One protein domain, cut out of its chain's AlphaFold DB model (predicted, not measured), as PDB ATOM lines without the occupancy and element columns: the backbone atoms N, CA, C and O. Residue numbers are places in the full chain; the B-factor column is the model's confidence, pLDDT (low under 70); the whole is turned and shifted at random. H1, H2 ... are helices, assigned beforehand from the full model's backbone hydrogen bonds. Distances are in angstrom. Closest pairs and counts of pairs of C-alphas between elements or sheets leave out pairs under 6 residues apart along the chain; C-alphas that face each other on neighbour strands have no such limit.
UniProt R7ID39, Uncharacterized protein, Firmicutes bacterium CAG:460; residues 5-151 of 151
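This is residues 5 to 151 of the 151 residues of an uncharacterized protein of Firmicutes bacterium CAG:460 (UniProt R7ID39). Two helical hairpins make a flat, T-like shape: H2 and H3 form the stem, and H4 and H5, almost exactly side by side, form the crossbar, with H4 crossing the later part of H2. The short H1 packs on H3 toward the foot of the stem, residues 71 to 85 lead from the end of H3 back to the crossbar, and residues 140 to 151, mostly the last part of H5, stick out. The printed part has 147 residues, with five named helices in the order H1, H2, H3, H4, H5 and no named strand; the class is all helix. The whole is loose, with a radius of gyration of the C-alphas of 19.3 A and spans of 54 by 54 by 19 A.

H1, residues 5 to 8, touches residues 63 to 67 of H3, residues 54 to 70; the closest C-alphas are those of Ile 5 and Lys 63, 6.7 A apart. H1 is close but not clearly touching to H2, residues 13 to 43. H2 and H3 touch and form a helical hairpin, at a shallow tilt of 24 degrees, opposite ways; their closest C-alphas, of Leu 20 and Leu 64, are 6.8 A apart. Residues 29 to 37 of H2 touch residues 88 to 93 of H4, residues 86 to 107, about perpendicular at 75 degrees; the closest C-alphas, of Ala 33 and Val 89, are 4.7 A apart. H4 and H5, residues 117 to 149, touch and form a second helical hairpin, at a shallow tilt of 5 degrees, opposite ways, with the C-alphas of Ile 101 and Glu 121 closest at 6.0 A. H2 and H5 are only just apart, with their closest C-alphas 8.5 A from each other; H3 is apart from both H4 and H5. In H2, H3, H4 and H5 every O i to N i+4 pair is within hydrogen-bond range; H1 is too short for such a pair.

H1 begins at C-alpha 5, (128.135, 174.778, 35.443). H2 is 44.7 A from first to last C-alpha and begins at C-alpha 13, (128.717, 188.547, 36.575). H3 measures 24.5 A and H4 31.7 A. H5, the longest helix with 33 residues, measures 48.6 A and ends at C-alpha 149, (166.759, 192.581, 9.973).

The two C-alphas farthest apart, of Gly 108 and Asn 151, are 56.2 A apart. The printed part has no cut and ends at residue 151, the chain's last. The link from H3 to H4 is long, with 15 residues. The mean pLDDT of the printed part is 90.2; residues 141 to 151 are under 70.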
ATOM      1  N   ILE A   5     129.122 173.753  35.090       72.50
ATOM      2  CA  ILE A   5     128.135 174.778  35.443       72.50
ATOM      3  C   ILE A   5     128.078 174.968  36.962       72.50
ATOM      4  O   ILE A   5     128.092 176.100  37.442       72.50
ATOM      5  N   SER A   6     128.093 173.879  37.738       77.81
ATOM      6  CA  SER A   6     128.057 173.939  39.207       77.81
ATOM      7  C   SER A   6     129.269 174.659  39.807       77.81
ATOM      8  O   SER A   6     129.157 175.254  40.877       77.81
ATOM      9  N   CYS A   7     130.405 174.671  39.101       79.44
ATOM     10  CA  CYS A   7     131.605 175.397  39.515       79.44
ATOM     11  C   CYS A   7     131.486 176.916  39.314       79.44
ATOM     12  O   CYS A   7     132.179 177.667  39.997       79.44
ATOM     13  N   TYR A   8     130.624 177.372  38.398       86.06
ATOM     14  CA  TYR A   8     130.573 178.773  37.957       86.06
ATOM     15  C   TYR A   8     129.237 179.472  38.229       86.06
ATOM     16  O   TYR A   8     129.151 180.695  38.155       86.06
ATOM     17  N   ILE A   9     128.198 178.726  38.606       86.75
ATOM     18  CA  ILE A   9     126.855 179.267  38.840       86.75
ATOM     19  C   ILE A   9     126.783 180.248  40.018       86.75
ATOM     20  O   ILE A   9     125.907 181.100  40.045       86.75
ATOM     21  N   ASN A  10     127.698 180.194  40.981       89.69
ATOM     22  CA  ASN A  10     127.676 181.121  42.121       89.69
ATOM     23  C   ASN A  10     128.586 182.342  41.931       89.69
ATOM     24  O   ASN A  10     128.662 183.184  42.821       89.69
ATOM     25  N   LEU A  11     129.273 182.452  40.789       92.56
ATOM     26  CA  LEU A  11     130.116 183.608  40.495       92.56
ATOM     27  C   LEU A  11     129.275 184.859  40.235       92.56
ATOM     28  O   LEU A  11     128.174 184.777  39.676       92.56
ATOM     29  N   SER A  12     129.834 186.020  40.594       94.38
ATOM     30  CA  SER A  12     129.308 187.311  40.155       94.38
ATOM     31  C   SER A  12     129.398 187.427  38.629       94.38
ATOM     32  O   SER A  12     130.160 186.706  37.981       94.38
ATOM     33  N   ASN A  13     128.640 188.345  38.025       93.81
ATOM     34  CA  ASN A  13     128.717 188.547  36.575       93.81
ATOM     35  C   ASN A  13     130.117 188.995  36.124       93.81
ATOM     36  O   ASN A  13     130.572 188.564  35.069       93.81
ATOM     37  N   ASN A  14     130.816 189.798  36.933       94.00
ATOM     38  CA  ASN A  14     132.176 190.243  36.625       94.00
ATOM     39  C   ASN A  14     133.164 189.072  36.666       94.00
ATOM     40  O   ASN A  14     133.929 188.885  35.721       94.00
ATOM     41  N   ASP A  15     133.101 188.245  37.712       94.50
ATOM     42  CA  ASP A  15     133.983 187.078  37.839       94.50
ATOM     43  C   ASP A  15     133.703 186.055  36.738       94.50
ATOM     44  O   ASP A  15     134.625 185.502  36.145       94.50
ATOM     45  N   LEU A  16     132.426 185.829  36.417       93.69
ATOM     46  CA  LEU A  16     132.037 184.939  35.330       93.69
ATOM     47  C   LEU A  16     132.516 185.460  33.970       93.69
ATOM     48  O   LEU A  16     132.987 184.668  33.157       93.69
ATOM     49  N   SER A  17     132.433 186.772  33.730       94.31
ATOM     50  CA  SER A  17     132.960 187.399  32.513       94.31
ATOM     51  C   SER A  17     134.471 187.198  32.393       94.31
ATOM     52  O   SER A  17     134.953 186.830  31.325       94.31
ATOM     53  N   LEU A  18     135.216 187.375  33.489       94.06
ATOM     54  CA  LEU A  18     136.663 187.154  33.514       94.06
ATOM     55  C   LEU A  18     137.018 185.681  33.268       94.06
ATOM     56  O   LEU A  18     137.900 185.377  32.468       94.06
ATOM     57  N   VAL A  19     136.308 184.754  33.916       93.56
ATOM     58  CA  VAL A  19     136.499 183.312  33.701       93.56
ATOM     59  C   VAL A  19     136.214 182.943  32.247       93.56
ATOM     60  O   VAL A  19     137.009 182.226  31.643       93.56
ATOM     61  N   LEU A  20     135.120 183.444  31.668       94.06
ATOM     62  CA  LEU A  20     134.784 183.214  30.263       94.06
ATOM     63  C   LEU A  20     135.889 183.725  29.333       94.06
ATOM     64  O   LEU A  20     136.319 182.975  28.458       94.06
ATOM     65  N   HIS A  21     136.380 184.945  29.558       94.81
ATOM     66  CA  HIS A  21     137.484 185.529  28.796       94.81
ATOM     67  C   HIS A  21     138.728 184.627  28.831       94.81
ATOM     68  O   HIS A  21     139.228 184.207  27.786       94.81
ATOM     69  N   CYS A  22     139.199 184.256  30.026       94.19
ATOM     70  CA  CYS A  22     140.385 183.412  30.181       94.19
ATOM     71  C   CYS A  22     140.204 182.034  29.530       94.19
ATOM     72  O   CYS A  22     141.061 181.589  28.770       94.19
ATOM     73  N   ARG A  23     139.067 181.375  29.777       93.88
ATOM     74  CA  ARG A  23     138.797 180.030  29.252       93.88
ATOM     75  C   ARG A  23     138.669 180.003  27.734       93.88
ATOM     76  O   ARG A  23     139.134 179.054  27.109       93.88
ATOM     77  N   LEU A  24     138.078 181.033  27.127       95.19
ATOM     78  CA  LEU A  24     138.030 181.154  25.670       95.19
ATOM     79  C   LEU A  24     139.423 181.347  25.075       95.19
ATOM     80  O   LEU A  24     139.746 180.680  24.095       95.19
ATOM     81  N   ARG A  25     140.268 182.190  25.685       95.69
ATOM     82  CA  ARG A  25     141.661 182.354  25.242       95.69
ATOM     83  C   ARG A  25     142.429 181.041  25.301       95.69
ATOM     84  O   ARG A  25     143.053 180.666  24.315       95.69
ATOM     85  N   GLU A  26     142.344 180.332  26.425       94.56
ATOM     86  CA  GLU A  26     142.972 179.018  26.602       94.56
ATOM     87  C   GLU A  26     142.490 178.019  25.542       94.56
ATOM     88  O   GLU A  26     143.301 177.349  24.908       94.56
ATOM     89  N   PHE A  27     141.178 177.945  25.312       95.75
ATOM     90  CA  PHE A  27     140.600 177.022  24.342       95.75
ATOM     91  C   PHE A  27     141.014 177.329  22.904       95.75
ATOM     92  O   PHE A  27     141.393 176.411  22.183       95.75
ATOM     93  N   TYR A  28     140.954 178.591  22.476       96.06
ATOM     94  CA  TYR A  28     141.346 178.959  21.116       96.06
ATOM     95  C   TYR A  28     142.849 178.790  20.893       96.06
ATOM     96  O   TYR A  28     143.244 178.293  19.839       96.06
ATOM     97  N   ALA A  29     143.679 179.109  21.891       95.69
ATOM     98  CA  ALA A  29     145.111 178.834  21.831       95.69
ATOM     99  C   ALA A  29     145.375 177.329  21.688       95.69
ATOM    100  O   ALA A  29     146.127 176.906  20.814       95.69
ATOM    101  N   TYR A  30     144.703 176.513  22.503       95.75
ATOM    102  CA  TYR A  30     144.808 175.061  22.445       95.75
ATOM    103  C   TYR A  30     144.336 174.500  21.099       95.75
ATOM    104  O   TYR A  30     145.043 173.703  20.494       95.75
ATOM    105  N   LYS A  31     143.192 174.963  20.576       95.62
ATOM    106  CA  LYS A  31     142.659 174.551  19.270       95.62
ATOM    107  C   LYS A  31     143.662 174.815  18.142       95.62
ATOM    108  O   LYS A  31     143.994 173.885  17.411       95.62
ATOM    109  N   LYS A  32     144.184 176.042  18.042       94.69
ATOM    110  CA  LYS A  32     145.198 176.402  17.037       94.69
ATOM    111  C   LYS A  32     146.480 175.586  17.212       94.69
ATOM    112  O   LYS A  32     147.053 175.105  16.240       94.69
ATOM    113  N   ALA A  33     146.919 175.385  18.455       95.62
ATOM    114  CA  ALA A  33     148.093 174.572  18.748       95.62
ATOM    115  C   ALA A  33     147.899 173.100  18.351       95.62
ATOM    116  O   ALA A  33     148.847 172.486  17.869       95.62
ATOM    117  N   CYS A  34     146.692 172.540  18.502       96.00
ATOM    118  CA  CYS A  34     146.373 171.191  18.034       96.00
ATOM    119  C   CYS A  34     146.506 171.059  16.523       96.00
ATOM    120  O   CYS A  34     147.122 170.101  16.062       96.00
ATOM    121  N   GLU A  35     145.962 172.013  15.767       94.06
ATOM    122  CA  GLU A  35     146.056 172.019  14.305       94.06
ATOM    123  C   GLU A  35     147.529 172.007  13.861       94.06
ATOM    124  O   GLU A  35     147.951 171.096  13.147       94.06
ATOM    125  N   ILE A  36     148.350 172.913  14.405       94.38
ATOM    126  CA  ILE A  36     149.787 172.982  14.091       94.38
ATOM    127  C   ILE A  36     150.542 171.725  14.547       94.38
ATOM    128  O   ILE A  36     151.383 171.209  13.810       94.38
ATOM    129  N   ALA A  37     150.275 171.215  15.752       95.50
ATOM    130  CA  ALA A  37     150.952 170.027  16.272       95.50
ATOM    131  C   ALA A  37     150.677 168.795  15.399       95.50
ATOM    132  O   ALA A  37     151.599 168.033  15.102       95.50
ATOM    133  N   ILE A  38     149.430 168.616  14.955       94.25
ATOM    134  CA  ILE A  38     149.029 167.512  14.079       94.25
ATOM    135  C   ILE A  38     149.713 167.634  12.713       94.25
ATOM    136  O   ILE A  38     150.301 166.660  12.238       94.25
ATOM    137  N   GLU A  39     149.699 168.820  12.102       94.25
ATOM    138  CA  GLU A  39     150.413 169.067  10.843       94.25
ATOM    139  C   GLU A  39     151.912 168.778  10.975       94.25
ATOM    140  O   GLU A  39     152.507 168.127  10.111       94.25
ATOM    141  N   TYR A  40     152.524 169.198  12.085       94.56
ATOM    142  CA  TYR A  40     153.938 168.966  12.353       94.56
ATOM    143  C   TYR A  40     154.261 167.477  12.539       94.56
ATOM    144  O   TYR A  40     155.275 167.002  12.022       94.56
ATOM    145  N   LEU A  41     153.396 166.707  13.205       95.19
ATOM    146  CA  LEU A  41     153.539 165.251  13.318       95.19
ATOM    147  C   LEU A  41     153.450 164.567  11.947       95.19
ATOM    148  O   LEU A  41     154.293 163.722  11.631       95.19
ATOM    149  N   TYR A  42     152.489 164.959  11.103       92.62
ATOM    150  CA  TYR A  42     152.368 164.414   9.748       92.62
ATOM    151  C   TYR A  42     153.575 164.754   8.873       92.62
ATOM    152  O   TYR A  42     154.105 163.869   8.198       92.62
ATOM    153  N   ALA A  43     154.081 165.987   8.942       93.25
ATOM    154  CA  ALA A  43     155.295 166.394   8.232       93.25
ATOM    155  C   ALA A  43     156.540 165.588   8.657       93.25
ATOM    156  O   ALA A  43     157.477 165.433   7.875       93.25
ATOM    157  N   ASN A  44     156.544 165.039   9.877       94.25
ATOM    158  CA  ASN A  44     157.608 164.185  10.412       94.25
ATOM    159  C   ASN A  44     157.283 162.680  10.327       94.25
ATOM    160  O   ASN A  44     157.916 161.875  11.017       94.25
ATOM    161  N   ASN A  45     156.329 162.286   9.473       92.88
ATOM    162  CA  ASN A  45     155.929 160.896   9.224       92.88
ATOM    163  C   ASN A  45     155.559 160.114  10.498       92.88
ATOM    164  O   ASN A  45     155.860 158.922  10.608       92.88
ATOM    165  N   TYR A  46     154.930 160.774  11.472       93.81
ATOM    166  CA  TYR A  46     154.453 160.109  12.677       93.81
ATOM    167  C   TYR A  46     153.381 159.058  12.348       93.81
ATOM    168  O   TYR A  46     152.484 159.307  11.543       93.81
ATOM    169  N   LYS A  47     153.473 157.878  12.973       87.31
ATOM    170  CA  LYS A  47     152.559 156.737  12.750       87.31
ATOM    171  C   LYS A  47     151.940 156.178  14.036       87.31
ATOM    172  O   LYS A  47     151.422 155.067  14.021       87.31
ATOM    173  N   GLY A  48     152.057 156.900  15.149       89.75
ATOM    174  CA  GLY A  48     151.497 156.479  16.432       89.75
ATOM    175  C   GLY A  48     150.081 156.998  16.663       89.75
ATOM    176  O   GLY A  48     149.488 157.660  15.808       89.75
ATOM    177  N   LEU A  49     149.550 156.707  17.850       92.06
ATOM    178  CA  LEU A  49     148.248 157.201  18.279       92.06
ATOM    179  C   LEU A  49     148.269 158.727  18.430       92.06
ATOM    180  O   LEU A  49     149.113 159.277  19.133       92.06
ATOM    181  N   ILE A  50     147.288 159.397  17.828       93.56
ATOM    182  CA  ILE A  50     147.021 160.818  18.060       93.56
ATOM    183  C   ILE A  50     145.725 160.917  18.860       93.56
ATOM    184  O   ILE A  50     144.635 160.754  18.316       93.56
ATOM    185  N   GLU A  51     145.852 161.181  20.157       92.00
ATOM    186  CA  GLU A  51     144.721 161.409  21.054       92.00
ATOM    187  C   GLU A  51     144.907 162.750  21.771       92.00
ATOM    188  O   GLU A  51     145.917 162.971  22.438       92.00
ATOM    189  N   ILE A  52     143.928 163.646  21.620       92.50
ATOM    190  CA  ILE A  52     143.910 164.995  22.206       92.50
ATOM    191  C   ILE A  52     142.562 165.274  22.871       92.50
ATOM    192  O   ILE A  52     141.525 164.746  22.467       92.50
ATOM    193  N   SER A  53     142.550 166.158  23.863       89.81
ATOM    194  CA  SER A  53     141.361 166.466  24.666       89.81
ATOM    195  C   SER A  53     140.465 167.575  24.085       89.81
ATOM    196  O   SER A  53     139.684 168.185  24.820       89.81
ATOM    197  N   LEU A  54     140.535 167.851  22.776       89.69
ATOM    198  CA  LEU A  54     139.865 169.002  22.152       89.69
ATOM    199  C   LEU A  54     138.340 168.986  22.290       89.69
ATOM    200  O   LEU A  54     137.752 170.015  22.626       89.69
ATOM    201  N   ASP A  55     137.698 167.834  22.097       88.19
ATOM    202  CA  ASP A  55     136.239 167.729  22.210       88.19
ATOM    203  C   ASP A  55     135.755 167.937  23.651       88.19
ATOM    204  O   ASP A  55     134.773 168.645  23.881       88.19
ATOM    205  N   LYS A  56     136.491 167.409  24.640       86.94
ATOM    206  CA  LYS A  56     136.197 167.618  26.071       86.94
ATOM    207  C   LYS A  56     136.327 169.095  26.454       86.94
ATOM    208  O   LYS A  56     135.486 169.633  27.183       86.94
ATOM    209  N   SER A  57     137.362 169.764  25.942       87.94
ATOM    210  CA  SER A  57     137.556 171.206  26.121       87.94
ATOM    211  C   SER A  57     136.428 172.002  25.456       87.94
ATOM    212  O   SER A  57     135.850 172.885  26.085       87.94
ATOM    213  N   ARG A  58     136.034 171.642  24.227       91.56
ATOM    214  CA  ARG A  58     134.925 172.279  23.498       91.56
ATOM    215  C   ARG A  58     133.598 172.159  24.244       91.56
ATOM    216  O   ARG A  58     132.886 173.153  24.372       91.56
ATOM    217  N   GLU A  59     133.265 170.975  24.752       90.62
ATOM    218  CA  GLU A  59     132.036 170.751  25.522       90.62
ATOM    219  C   GLU A  59     131.997 171.644  26.771       90.62
ATOM    220  O   GLU A  59     131.000 172.314  27.051       90.62
ATOM    221  N   SER A  60     133.117 171.696  27.492       89.38
ATOM    222  CA  SER A  60     133.283 172.511  28.695       89.38
ATOM    223  C   SER A  60     133.088 174.007  28.410       89.38
ATOM    224  O   SER A  60     132.346 174.687  29.124       89.38
ATOM    225  N   ILE A  61     133.681 174.510  27.323       92.25
ATOM    226  CA  ILE A  61     133.515 175.897  26.868       92.25
ATOM    227  C   ILE A  61     132.080 176.180  26.424       92.25
ATOM    228  O   ILE A  61     131.515 177.205  26.804       92.25
ATOM    229  N   SER A  62     131.447 175.264  25.689       91.69
ATOM    230  CA  SER A  62     130.056 175.423  25.245       91.69
ATOM    231  C   SER A  62     129.089 175.579  26.423       91.69
ATOM    232  O   SER A  62     128.160 176.390  26.366       91.69
ATOM    233  N   LYS A  63     129.315 174.839  27.515       91.19
ATOM    234  CA  LYS A  63     128.528 174.964  28.753       91.19
ATOM    235  C   LYS A  63     128.737 176.324  29.423       91.19
ATOM    236  O   LYS A  63     127.766 176.947  29.852       91.19
ATOM    237  N   LEU A  64     129.976 176.817  29.462       91.31
ATOM    238  CA  LEU A  64     130.303 178.128  30.026       91.31
ATOM    239  C   LEU A  64     129.689 179.283  29.215       91.31
ATOM    240  O   LEU A  64     129.091 180.184  29.801       91.31
ATOM    241  N   ILE A  65     129.758 179.222  27.880       92.50
ATOM    242  CA  ILE A  65     129.097 180.182  26.979       92.50
ATOM    243  C   ILE A  65     127.581 180.177  27.210       92.50
ATOM    244  O   ILE A  65     126.965 181.235  27.307       92.50
ATOM    245  N   THR A  66     126.973 178.995  27.338       92.25
ATOM    246  CA  THR A  66     125.531 178.871  27.604       92.25
ATOM    247  C   THR A  66     125.140 179.573  28.907       92.25
ATOM    248  O   THR A  66     124.190 180.355  28.921       92.25
ATOM    249  N   LEU A  67     125.902 179.363  29.988       91.88
ATOM    250  CA  LEU A  67     125.677 180.045  31.267       91.88
ATOM    251  C   LEU A  67     125.826 181.572  31.146       91.88
ATOM    252  O   LEU A  67     124.998 182.313  31.679       91.88
ATOM    253  N   ALA A  68     126.855 182.045  30.441       92.62
ATOM    254  CA  ALA A  68     127.083 183.471  30.213       92.62
ATOM    255  C   ALA A  68     125.935 184.118  29.423       92.62
ATOM    256  O   ALA A  68     125.426 185.164  29.827       92.62
ATOM    257  N   ASN A  69     125.454 183.448  28.371       92.38
ATOM    258  CA  ASN A  69     124.327 183.904  27.559       92.38
ATOM    259  C   ASN A  69     123.034 184.029  28.378       92.38
ATOM    260  O   ASN A  69     122.337 185.033  28.251       92.38
ATOM    261  N   ILE A  70     122.739 183.065  29.263       92.94
ATOM    262  CA  ILE A  70     121.588 183.135  30.189       92.94
ATOM    263  C   ILE A  70     121.663 184.395  31.068       92.94
ATOM    264  O   ILE A  70     120.641 184.996  31.387       92.94
ATOM    265  N   ARG A  71     122.877 184.814  31.438       92.69
ATOM    266  CA  ARG A  71     123.141 186.010  32.253       92.69
ATOM    267  C   ARG A  71     123.387 187.275  31.438       92.69
ATOM    268  O   ARG A  71     123.770 188.292  32.010       92.69
ATOM    269  N   MET A  72     123.171 187.221  30.123       94.69
ATOM    270  CA  MET A  72     123.386 188.330  29.190       94.69
ATOM    271  C   MET A  72     124.828 188.870  29.182       94.69
ATOM    272  O   MET A  72     125.061 190.029  28.839       94.69
ATOM    273  N   ILE A  73     125.806 188.034  29.537       93.69
ATOM    274  CA  ILE A  73     127.236 188.349  29.447       93.69
ATOM    275  C   ILE A  73     127.708 187.964  28.048       93.69
ATOM    276  O   ILE A  73     127.542 186.819  27.625       93.69
ATOM    277  N   LYS A  74     128.295 188.919  27.323       88.06
ATOM    278  CA  LYS A  74     128.819 188.677  25.977       88.06
ATOM    279  C   LYS A  74     130.287 188.249  26.040       88.06
ATOM    280  O   LYS A  74     131.057 188.914  26.728       88.06
ATOM    281  N   PRO A  75     130.688 187.204  25.298       86.94
ATOM    282  CA  PRO A  75     132.096 186.932  25.054       86.94
ATOM    283  C   PRO A  75     132.742 188.086  24.282       86.94
ATOM    284  O   PRO A  75     132.154 188.594  23.326       86.94
ATOM    285  N   ASP A  76     133.954 188.463  24.667       87.25
ATOM    286  CA  ASP A  76     134.785 189.469  23.996       87.25
ATOM    287  C   ASP A  76     136.020 188.863  23.303       87.25
ATOM    288  O   ASP A  76     136.732 189.556  22.581       87.25
ATOM    289  N   VAL A  77     136.254 187.560  23.483       92.81
ATOM    290  CA  VAL A  77     137.361 186.815  22.872       92.81
ATOM    291  C   VAL A  77     136.867 186.062  21.646       92.81
ATOM    292  O   VAL A  77     135.903 185.299  21.713       92.81
ATOM    293  N   THR A  78     137.580 186.230  20.539       92.19
ATOM    294  CA  THR A  78     137.393 185.455  19.307       92.19
ATOM    295  C   THR A  78     138.625 184.607  19.031       92.19
ATOM    296  O   THR A  78     139.709 184.888  19.544       92.19
ATOM    297  N   GLU A  79     138.484 183.585  18.192       90.75
ATOM    298  CA  GLU A  79     139.617 182.748  17.800       90.75
ATOM    299  C   GLU A  79     140.733 183.573  17.141       90.75
ATOM    300  O   GLU A  79     141.900 183.415  17.489       90.75
ATOM    301  N   ASP A  80     140.383 184.526  16.275       90.75
ATOM    302  CA  ASP A  80     141.343 185.399  15.585       90.75
ATOM    303  C   ASP A  80     142.115 186.319  16.539       90.75
ATOM    304  O   ASP A  80     143.259 186.661  16.265       90.75
ATOM    305  N   SER A  81     141.530 186.672  17.688       91.62
ATOM    306  CA  SER A  81     142.170 187.535  18.694       91.62
ATOM    307  C   SER A  81     143.222 186.836  19.566       91.62
ATOM    308  O   SER A  81     143.819 187.470  20.437       91.62
ATOM    309  N   VAL A  82     143.418 185.525  19.385       93.62
ATOM    310  CA  VAL A  82     144.327 184.718  20.205       93.62
ATOM    311  C   VAL A  82     145.564 184.332  19.407       93.62
ATOM    312  O   VAL A  82     145.501 183.487  18.510       93.62
ATOM    313  N   ASP A  83     146.691 184.920  19.786       91.38
ATOM    314  CA  ASP A  83     148.012 184.510  19.321       91.38
ATOM    315  C   ASP A  83     148.493 183.267  20.075       91.38
ATOM    316  O   ASP A  83     148.162 183.062  21.248       91.38
ATOM    317  N   ILE A  84     149.297 182.450  19.398       92.44
ATOM    318  CA  ILE A  84     149.958 181.282  19.980       92.44
ATOM    319  C   ILE A  84     151.458 181.337  19.722       92.44
ATOM    320  O   ILE A  84     151.917 181.950  18.758       92.44
ATOM    321  N   ASN A  85     152.215 180.668  20.581       90.31
ATOM    322  CA  ASN A  85     153.652 180.488  20.449       90.31
ATOM    323  C   ASN A  85     154.011 178.996  20.382       90.31
ATOM    324  O   ASN A  85     153.147 178.115  20.459       90.31
ATOM    325  N   VAL A  86     155.300 178.702  20.243       92.94
ATOM    326  CA  VAL A  86     155.782 177.318  20.191       92.94
ATOM    327  C   VAL A  86     155.532 176.558  21.485       92.94
ATOM    328  O   VAL A  86     155.234 175.367  21.412       92.94
ATOM    329  N   ASP A  87     155.556 177.203  22.654       93.81
ATOM    330  CA  ASP A  87     155.233 176.527  23.916       93.81
ATOM    331  C   ASP A  87     153.811 175.949  23.906       93.81
ATOM    332  O   ASP A  87     153.591 174.845  24.411       93.81
ATOM    333  N   ASN A  88     152.850 176.634  23.271       94.31
ATOM    334  CA  ASN A  88     151.503 176.093  23.088       94.31
ATOM    335  C   ASN A  88     151.515 174.810  22.241       94.31
ATOM    336  O   ASN A  88     150.846 173.838  22.586       94.31
ATOM    337  N   VAL A  89     152.295 174.777  21.158       95.94
ATOM    338  CA  VAL A  89     152.424 173.594  20.287       95.94
ATOM    339  C   VAL A  89     153.131 172.451  21.024       95.94
ATOM    340  O   VAL A  89     152.684 171.306  20.975       95.94
ATOM    341  N   ILE A  90     154.197 172.756  21.769       96.75
ATOM    342  CA  ILE A  90     154.934 171.787  22.594       96.75
ATOM    343  C   ILE A  90     154.026 171.164  23.649       96.75
ATOM    344  O   ILE A  90     154.109 169.957  23.883       96.75
ATOM    345  N   PHE A  91     153.157 171.959  24.274       96.31
ATOM    346  CA  PHE A  91     152.181 171.452  25.230       96.31
ATOM    347  C   PHE A  91     151.306 170.359  24.602       96.31
ATOM    348  O   PHE A  91     151.183 169.277  25.175       96.31
ATOM    349  N   VAL A  92     150.772 170.595  23.398       97.44
ATOM    350  CA  VAL A  92     149.940 169.601  22.702       97.44
ATOM    351  C   VAL A  92     150.745 168.365  22.300       97.44
ATOM    352  O   VAL A  92     150.278 167.245  22.486       97.44
ATOM    353  N   LEU A  93     151.970 168.534  21.795       97.69
ATOM    354  CA  LEU A  93     152.839 167.402  21.453       97.69
ATOM    355  C   LEU A  93     153.110 166.509  22.673       97.69
ATOM    356  O   LEU A  93     153.053 165.284  22.569       97.69
ATOM    357  N   ARG A  94     153.348 167.115  23.842       97.81
ATOM    358  CA  ARG A  94     153.502 166.382  25.107       97.81
ATOM    359  C   ARG A  94     152.211 165.693  25.530       97.81
ATOM    360  O   ARG A  94     152.272 164.559  25.985       97.81
ATOM    361  N   GLU A  95     151.056 166.336  25.376       97.31
ATOM    362  CA  GLU A  95     149.767 165.697  25.660       97.31
ATOM    363  C   GLU A  95     149.564 164.442  24.803       97.31
ATOM    364  O   GLU A  95     149.267 163.381  25.350       97.31
ATOM    365  N   ILE A  96     149.794 164.531  23.489       97.75
ATOM    366  CA  ILE A  96     149.689 163.385  22.570       97.75
ATOM    367  C   ILE A  96     150.620 162.254  23.022       97.75
ATOM    368  O   ILE A  96     150.194 161.104  23.126       97.75
ATOM    369  N   MET A  97     151.874 162.585  23.344       97.88
ATOM    370  CA  MET A  97     152.857 161.634  23.860       97.88
ATOM    371  C   MET A  97     152.364 160.935  25.136       97.88
ATOM    372  O   MET A  97     152.387 159.706  25.212       97.88
ATOM    373  N   TYR A  98     151.901 161.696  26.132       97.31
ATOM    374  CA  TYR A  98     151.434 161.142  27.402       97.31
ATOM    375  C   TYR A  98     150.171 160.298  27.240       97.31
ATOM    376  O   TYR A  98     150.088 159.228  27.841       97.31
ATOM    377  N   ASN A  99     149.222 160.733  26.408       96.50
ATOM    378  CA  ASN A  99     148.013 159.966  26.118       96.50
ATOM    379  C   ASN A  99     148.361 158.640  25.437       96.50
ATOM    380  O   ASN A  99     147.848 157.593  25.829       96.50
ATOM    381  N   TYR A 100     149.295 158.653  24.483       96.38
ATOM    382  CA  TYR A 100     149.742 157.431  23.824       96.38
ATOM    383  C   TYR A 100     150.440 156.470  24.796       96.38
ATOM    384  O   TYR A 100     150.074 155.297  24.862       96.38
ATOM    385  N   ILE A 101     151.380 156.964  25.610       96.75
ATOM    386  CA  ILE A 101     152.059 156.151  26.634       96.75
ATOM    387  C   ILE A 101     151.049 155.585  27.645       96.75
ATOM    388  O   ILE A 101     151.117 154.409  27.999       96.75
ATOM    389  N   GLY A 102     150.095 156.401  28.100       96.62
ATOM    390  CA  GLY A 102     149.023 155.955  28.990       96.62
ATOM    391  C   GLY A 102     148.213 154.824  28.362       96.62
ATOM    392  O   GLY A 102     148.024 153.779  28.980       96.62
ATOM    393  N   ARG A 103     147.838 154.973  27.087       96.00
ATOM    394  CA  ARG A 103     147.051 153.976  26.362       96.00
ATOM    395  C   ARG A 103     147.762 152.631  26.232       96.00
ATOM    396  O   ARG A 103     147.128 151.603  26.450       96.00
ATOM    397  N   ILE A 104     149.052 152.615  25.894       95.81
ATOM    398  CA  ILE A 104     149.802 151.351  25.764       95.81
ATOM    399  C   ILE A 104     150.016 150.672  27.122       95.81
ATOM    400  O   ILE A 104     149.998 149.445  27.200       95.81
ATOM    401  N   LYS A 105     150.167 151.451  28.204       95.94
ATOM    402  CA  LYS A 105     150.266 150.918  29.571       95.94
ATOM    403  C   LYS A 105     148.950 150.294  30.016       95.94
ATOM    404  O   LYS A 105     148.963 149.182  30.535       95.94
ATOM    405  N   ASP A 106     147.835 150.969  29.752       96.38
ATOM    406  CA  ASP A 106     146.497 150.476  30.081       96.38
ATOM    407  C   ASP A 106     146.143 149.199  29.298       96.38
ATOM    408  O   ASP A 106     145.499 148.299  29.833       96.38
ATOM    409  N   LEU A 107     146.571 149.100  28.033       95.75
ATOM    410  CA  LEU A 107     146.332 147.928  27.180       95.75
ATOM    411  C   LEU A 107     147.334 146.782  27.399       95.75
ATOM    412  O   LEU A 107     147.074 145.655  26.973       95.75
ATOM    413  N   GLY A 108     148.494 147.059  27.997       96.19
ATOM    414  CA  GLY A 108     149.593 146.101  28.139       96.19
ATOM    415  C   GLY A 108     150.314 145.744  26.830       96.19
ATOM    416  O   GLY A 108     151.151 144.845  26.835       96.19
ATOM    417  N   HIS A 109     150.005 146.421  25.722       94.00
ATOM    418  CA  HIS A 109     150.671 146.290  24.423       94.00
ATOM    419  C   HIS A 109     150.449 147.551  23.574       94.00
ATOM    420  O   HIS A 109     149.546 148.346  23.852       94.00
ATOM    421  N   ASP A 110     151.262 147.733  22.533       94.25
ATOM    422  CA  ASP A 110     151.085 148.792  21.541       94.25
ATOM    423  C   ASP A 110     150.382 148.244  20.291       94.25
ATOM    424  O   ASP A 110     150.736 147.195  19.767       94.25
ATOM    425  N   LEU A 111     149.375 148.963  19.800       91.94
ATOM    426  CA  LEU A 111     148.657 148.601  18.573       91.94
ATOM    427  C   LEU A 111     149.447 148.956  17.305       91.94
ATOM    428  O   LEU A 111     149.079 148.529  16.212       91.94
ATOM    429  N   TYR A 112     150.504 149.757  17.443       90.81
ATOM    430  CA  TYR A 112     151.313 150.276  16.339       90.81
ATOM    431  C   TYR A 112     152.758 149.752  16.349       90.81
ATOM    432  O   TYR A 112     153.567 150.200  15.534       90.81
ATOM    433  N   SER A 113     153.104 148.846  17.267       91.50
ATOM    434  CA  SER A 113     154.432 148.233  17.357       91.50
ATOM    435  C   SER A 113     154.385 146.901  18.101       91.50
ATOM    436  O   SER A 113     153.648 146.764  19.071       91.50
ATOM    437  N   ASP A 114     155.247 145.963  17.709       93.06
ATOM    438  CA  ASP A 114     155.476 144.709  18.442       93.06
ATOM    439  C   ASP A 114     156.498 144.870  19.589       93.06
ATOM    440  O   ASP A 114     156.769 143.924  20.333       93.06
ATOM    441  N   THR A 115     157.093 146.062  19.740       94.06
ATOM    442  CA  THR A 115     158.055 146.376  20.806       94.06
ATOM    443  C   THR A 115     157.410 146.210  22.194       94.06
ATOM    444  O   THR A 115     156.310 146.727  22.421       94.06
ATOM    445  N   PRO A 116     158.087 145.570  23.171       95.88
ATOM    446  CA  PRO A 116     157.607 145.496  24.551       95.88
ATOM    447  C   PRO A 116     157.278 146.876  25.136       95.88
ATOM    448  O   PRO A 116     158.009 147.837  24.911       95.88
ATOM    449  N   VAL A 117     156.220 146.976  25.951       94.94
ATOM    450  CA  VAL A 117     155.684 148.262  26.459       94.94
ATOM    451  C   VAL A 117     156.754 149.173  27.073       94.94
ATOM    452  O   VAL A 117     156.759 150.370  26.798       94.94
ATOM    453  N   LEU A 118     157.671 148.622  27.875       94.69
ATOM    454  CA  LEU A 118     158.736 149.401  28.522       94.69
ATOM    455  C   LEU A 118     159.709 150.013  27.507       94.69
ATOM    456  O   LEU A 118     160.050 151.188  27.605       94.69
ATOM    457  N   GLU A 119     160.141 149.228  26.524       96.62
ATOM    458  CA  GLU A 119     161.023 149.698  25.451       96.62
ATOM    459  C   GLU A 119     160.286 150.698  24.556       96.62
ATOM    460  O   GLU A 119     160.833 151.736  24.179       96.62
ATOM    461  N   ARG A 120     159.001 150.443  24.300       95.19
ATOM    462  CA  ARG A 120     158.161 151.303  23.477       95.19
ATOM    463  C   ARG A 120     157.925 152.675  24.103       95.19
ATOM    464  O   ARG A 120     157.958 153.681  23.399       95.19
ATOM    465  N   GLU A 121     157.735 152.741  25.417       96.56
ATOM    466  CA  GLU A 121     157.663 154.009  26.149       96.56
ATOM    467  C   GLU A 121     158.933 154.846  25.944       96.56
ATOM    468  O   GLU A 121     158.847 156.049  25.691       96.56
ATOM    469  N   VAL A 122     160.113 154.225  26.012       96.94
ATOM    470  CA  VAL A 122     161.394 154.913  25.792       96.94
ATOM    471  C   VAL A 122     161.506 155.418  24.352       96.94
ATOM    472  O   VAL A 122     161.889 156.567  24.137       96.94
ATOM    473  N   GLU A 123     161.132 154.602  23.362       96.31
ATOM    474  CA  GLU A 123     161.108 155.016  21.953       96.31
ATOM    475  C   GLU A 123     160.194 156.223  21.712       96.31
ATOM    476  O   GLU A 123     160.594 157.172  21.033       96.31
ATOM    477  N   ILE A 124     158.983 156.204  22.279       96.50
ATOM    478  CA  ILE A 124     158.013 157.296  22.147       96.50
ATOM    479  C   ILE A 124     158.573 158.576  22.776       96.50
ATOM    480  O   ILE A 124     158.577 159.615  22.113       96.50
ATOM    481  N   ASN A 125     159.096 158.508  24.005       97.50
ATOM    482  CA  ASN A 125     159.708 159.669  24.660       97.50
ATOM    483  C   ASN A 125     160.848 160.251  23.811       97.50
ATOM    484  O   ASN A 125     160.834 161.437  23.489       97.50
ATOM    485  N   ASN A 126     161.776 159.407  23.355       97.38
ATOM    486  CA  ASN A 126     162.910 159.843  22.536       97.38
ATOM    487  C   ASN A 126     162.471 160.488  21.213       97.38
ATOM    488  O   ASN A 126     163.075 161.467  20.767       97.38
ATOM    489  N   TYR A 127     161.427 159.951  20.570       96.75
ATOM    490  CA  TYR A 127     160.870 160.531  19.350       96.75
ATOM    491  C   TYR A 127     160.329 161.942  19.598       96.75
ATOM    492  O   TYR A 127     160.701 162.877  18.884       96.75
ATOM    493  N   PHE A 128     159.477 162.105  20.615       98.00
ATOM    494  CA  PHE A 128     158.865 163.396  20.926       98.00
ATOM    495  C   PHE A 128     159.886 164.414  21.436       98.00
ATOM    496  O   PHE A 128     159.826 165.568  21.015       98.00
ATOM    497  N   ASP A 129     160.868 164.008  22.243       97.50
ATOM    498  CA  ASP A 129     161.944 164.895  22.698       97.50
ATOM    499  C   ASP A 129     162.762 165.434  21.519       97.50
ATOM    500  O   ASP A 129     162.990 166.641  21.417       97.50
ATOM    501  N   LYS A 130     163.139 164.570  20.567       96.56
ATOM    502  CA  LYS A 130     163.834 165.003  19.346       96.56
ATOM    503  C   LYS A 130     162.975 165.963  18.520       96.56
ATOM    504  O   LYS A 130     163.470 166.977  18.030       96.56
ATOM    505  N   LEU A 131     161.693 165.648  18.359       95.56
ATOM    506  CA  LEU A 131     160.755 166.444  17.570       95.56
ATOM    507  C   LEU A 131     160.510 167.833  18.188       95.56
ATOM    508  O   LEU A 131     160.473 168.826  17.455       95.56
ATOM    509  N   ILE A 132     160.412 167.907  19.519       96.25
ATOM    510  CA  ILE A 132     160.272 169.146  20.296       96.25
ATOM    511  C   ILE A 132     161.554 169.983  20.239       96.25
ATOM    512  O   ILE A 132     161.472 171.188  20.013       96.25
ATOM    513  N   ASN A 133     162.732 169.374  20.403       95.00
ATOM    514  CA  ASN A 133     164.001 170.108  20.337       95.00
ATOM    515  C   ASN A 133     164.204 170.744  18.955       95.00
ATOM    516  O   ASN A 133     164.476 171.938  18.869       95.00
ATOM    517  N   ASN A 134     163.927 170.000  17.880       93.00
ATOM    518  CA  ASN A 134     163.967 170.536  16.517       93.00
ATOM    519  C   ASN A 134     162.998 171.715  16.307       93.00
ATOM    520  O   ASN A 134     163.262 172.598  15.492       93.00
ATOM    521  N   LEU A 135     161.843 171.703  16.983       91.56
ATOM    522  CA  LEU A 135     160.863 172.786  16.887       91.56
ATOM    523  C   LEU A 135     161.385 174.059  17.569       91.56
ATOM    524  O   LEU A 135     161.290 175.134  16.982       91.56
ATOM    525  N   LYS A 136     161.978 173.921  18.762       90.88
ATOM    526  CA  LYS A 136     162.582 175.036  19.509       90.88
ATOM    527  C   LYS A 136     163.740 175.679  18.753       90.88
ATOM    528  O   LYS A 136     163.755 176.892  18.587       90.88
ATOM    529  N   GLU A 137     164.659 174.870  18.226       87.94
ATOM    530  CA  GLU A 137     165.814 175.368  17.464       87.94
ATOM    531  C   GLU A 137     165.376 176.203  16.249       87.94
ATOM    532  O   GLU A 137     165.910 177.281  15.993       87.94
ATOM    533  N   LYS A 138     164.340 175.754  15.524       83.88
ATOM    534  CA  LYS A 138     163.791 176.502  14.382       83.88
ATOM    535  C   LYS A 138     163.176 177.841  14.784       83.88
ATOM    536  O   LYS A 138     163.270 178.799  14.018       83.88
ATOM    537  N   GLU A 139     162.522 177.917  15.938       80.88
ATOM    538  CA  GLU A 139     161.959 179.171  16.440       80.88
ATOM    539  C   GLU A 139     163.059 180.155  16.839       80.88
ATOM    540  O   GLU A 139     163.030 181.306  16.404       80.88
ATOM    541  N   GLU A 140     164.062 179.694  17.586       71.94
ATOM    542  CA  GLU A 140     165.216 180.505  17.978       71.94
ATOM    543  C   GLU A 140     165.958 181.057  16.750       71.94
ATOM    544  O   GLU A 140     166.258 182.252  16.685       71.94
ATOM    545  N   GLU A 141     166.174 180.234  15.717       69.56
ATOM    546  CA  GLU A 141     166.748 180.691  14.447       69.56
ATOM    547  C   GLU A 141     165.911 181.785  13.769       69.56
ATOM    548  O   GLU A 141     166.463 182.719  13.174       69.56
ATOM    549  N   LEU A 142     164.581 181.671  13.808       66.06
ATOM    550  CA  LEU A 142     163.672 182.654  13.219       66.06
ATOM    551  C   LEU A 142     163.669 183.964  14.011       66.06
ATOM    552  O   LEU A 142     163.663 185.032  13.394       66.06
ATOM    553  N   ILE A 143     163.715 183.900  15.342       67.12
ATOM    554  CA  ILE A 143     163.830 185.074  16.217       67.12
ATOM    555  C   ILE A 143     165.148 185.806  15.931       67.12
ATOM    556  O   ILE A 143     165.125 186.986  15.578       67.12
ATOM    557  N   LEU A 144     166.280 185.094  15.933       50.12
ATOM    558  CA  LEU A 144     167.603 185.669  15.649       50.12
ATOM    559  C   LEU A 144     167.695 186.298  14.248       50.12
ATOM    560  O   LEU A 144     168.372 187.311  14.054       50.12
ATOM    561  N   LYS A 145     167.022 185.721  13.242       56.44
ATOM    562  CA  LYS A 145     166.940 186.308  11.891       56.44
ATOM    563  C   LYS A 145     166.105 187.592  11.870       56.44
ATOM    564  O   LYS A 145     166.497 188.537  11.191       56.44
ATOM    565  N   ARG A 146     164.990 187.652  12.606       55.34
ATOM    566  CA  ARG A 146     164.135 188.854  12.706       55.34
ATOM    567  C   ARG A 146     164.855 190.012  13.401       55.34
ATOM    568  O   ARG A 146     164.762 191.147  12.936       55.34
ATOM    569  N   GLU A 147     165.622 189.726  14.448       50.34
ATOM    570  CA  GLU A 147     166.414 190.730  15.170       50.34
ATOM    571  C   GLU A 147     167.540 191.322  14.308       50.34
ATOM    572  O   GLU A 147     167.790 192.522  14.361       50.34
ATOM    573  N   LYS A 148     168.174 190.516  13.443       53.69
ATOM    574  CA  LYS A 148     169.209 190.993  12.503       53.69
ATOM    575  C   LYS A 148     168.683 191.870  11.365       53.69
ATOM    576  O   LYS A 148     169.468 192.602  10.781       53.69
ATOM    577  N   ILE A 149     167.403 191.760  11.017       51.69
ATOM    578  CA  ILE A 149     166.759 192.581   9.973       51.69
ATOM    579  C   ILE A 149     166.241 193.908  10.561       51.69
ATOM    580  O   ILE A 149     165.988 194.855   9.821       51.69
ATOM    581  N   SER A 150     166.087 193.977  11.885       47.97
ATOM    582  CA  SER A 150     165.528 195.132  12.600       47.97
ATOM    583  C   SER A 150     166.595 196.081  13.176       47.97
ATOM    584  O   SER A 150     166.228 197.050  13.839       47.97
ATOM    585  N   ASN A 151     167.880 195.814  12.917       43.94
ATOM    586  CA  ASN A 151     169.045 196.644  13.265       43.94
ATOM    587  C   ASN A 151     169.770 197.103  11.996       43.94
ATOM    588  O   ASN A 151     170.381 198.192  12.043       43.94
TER     589      ASN A 151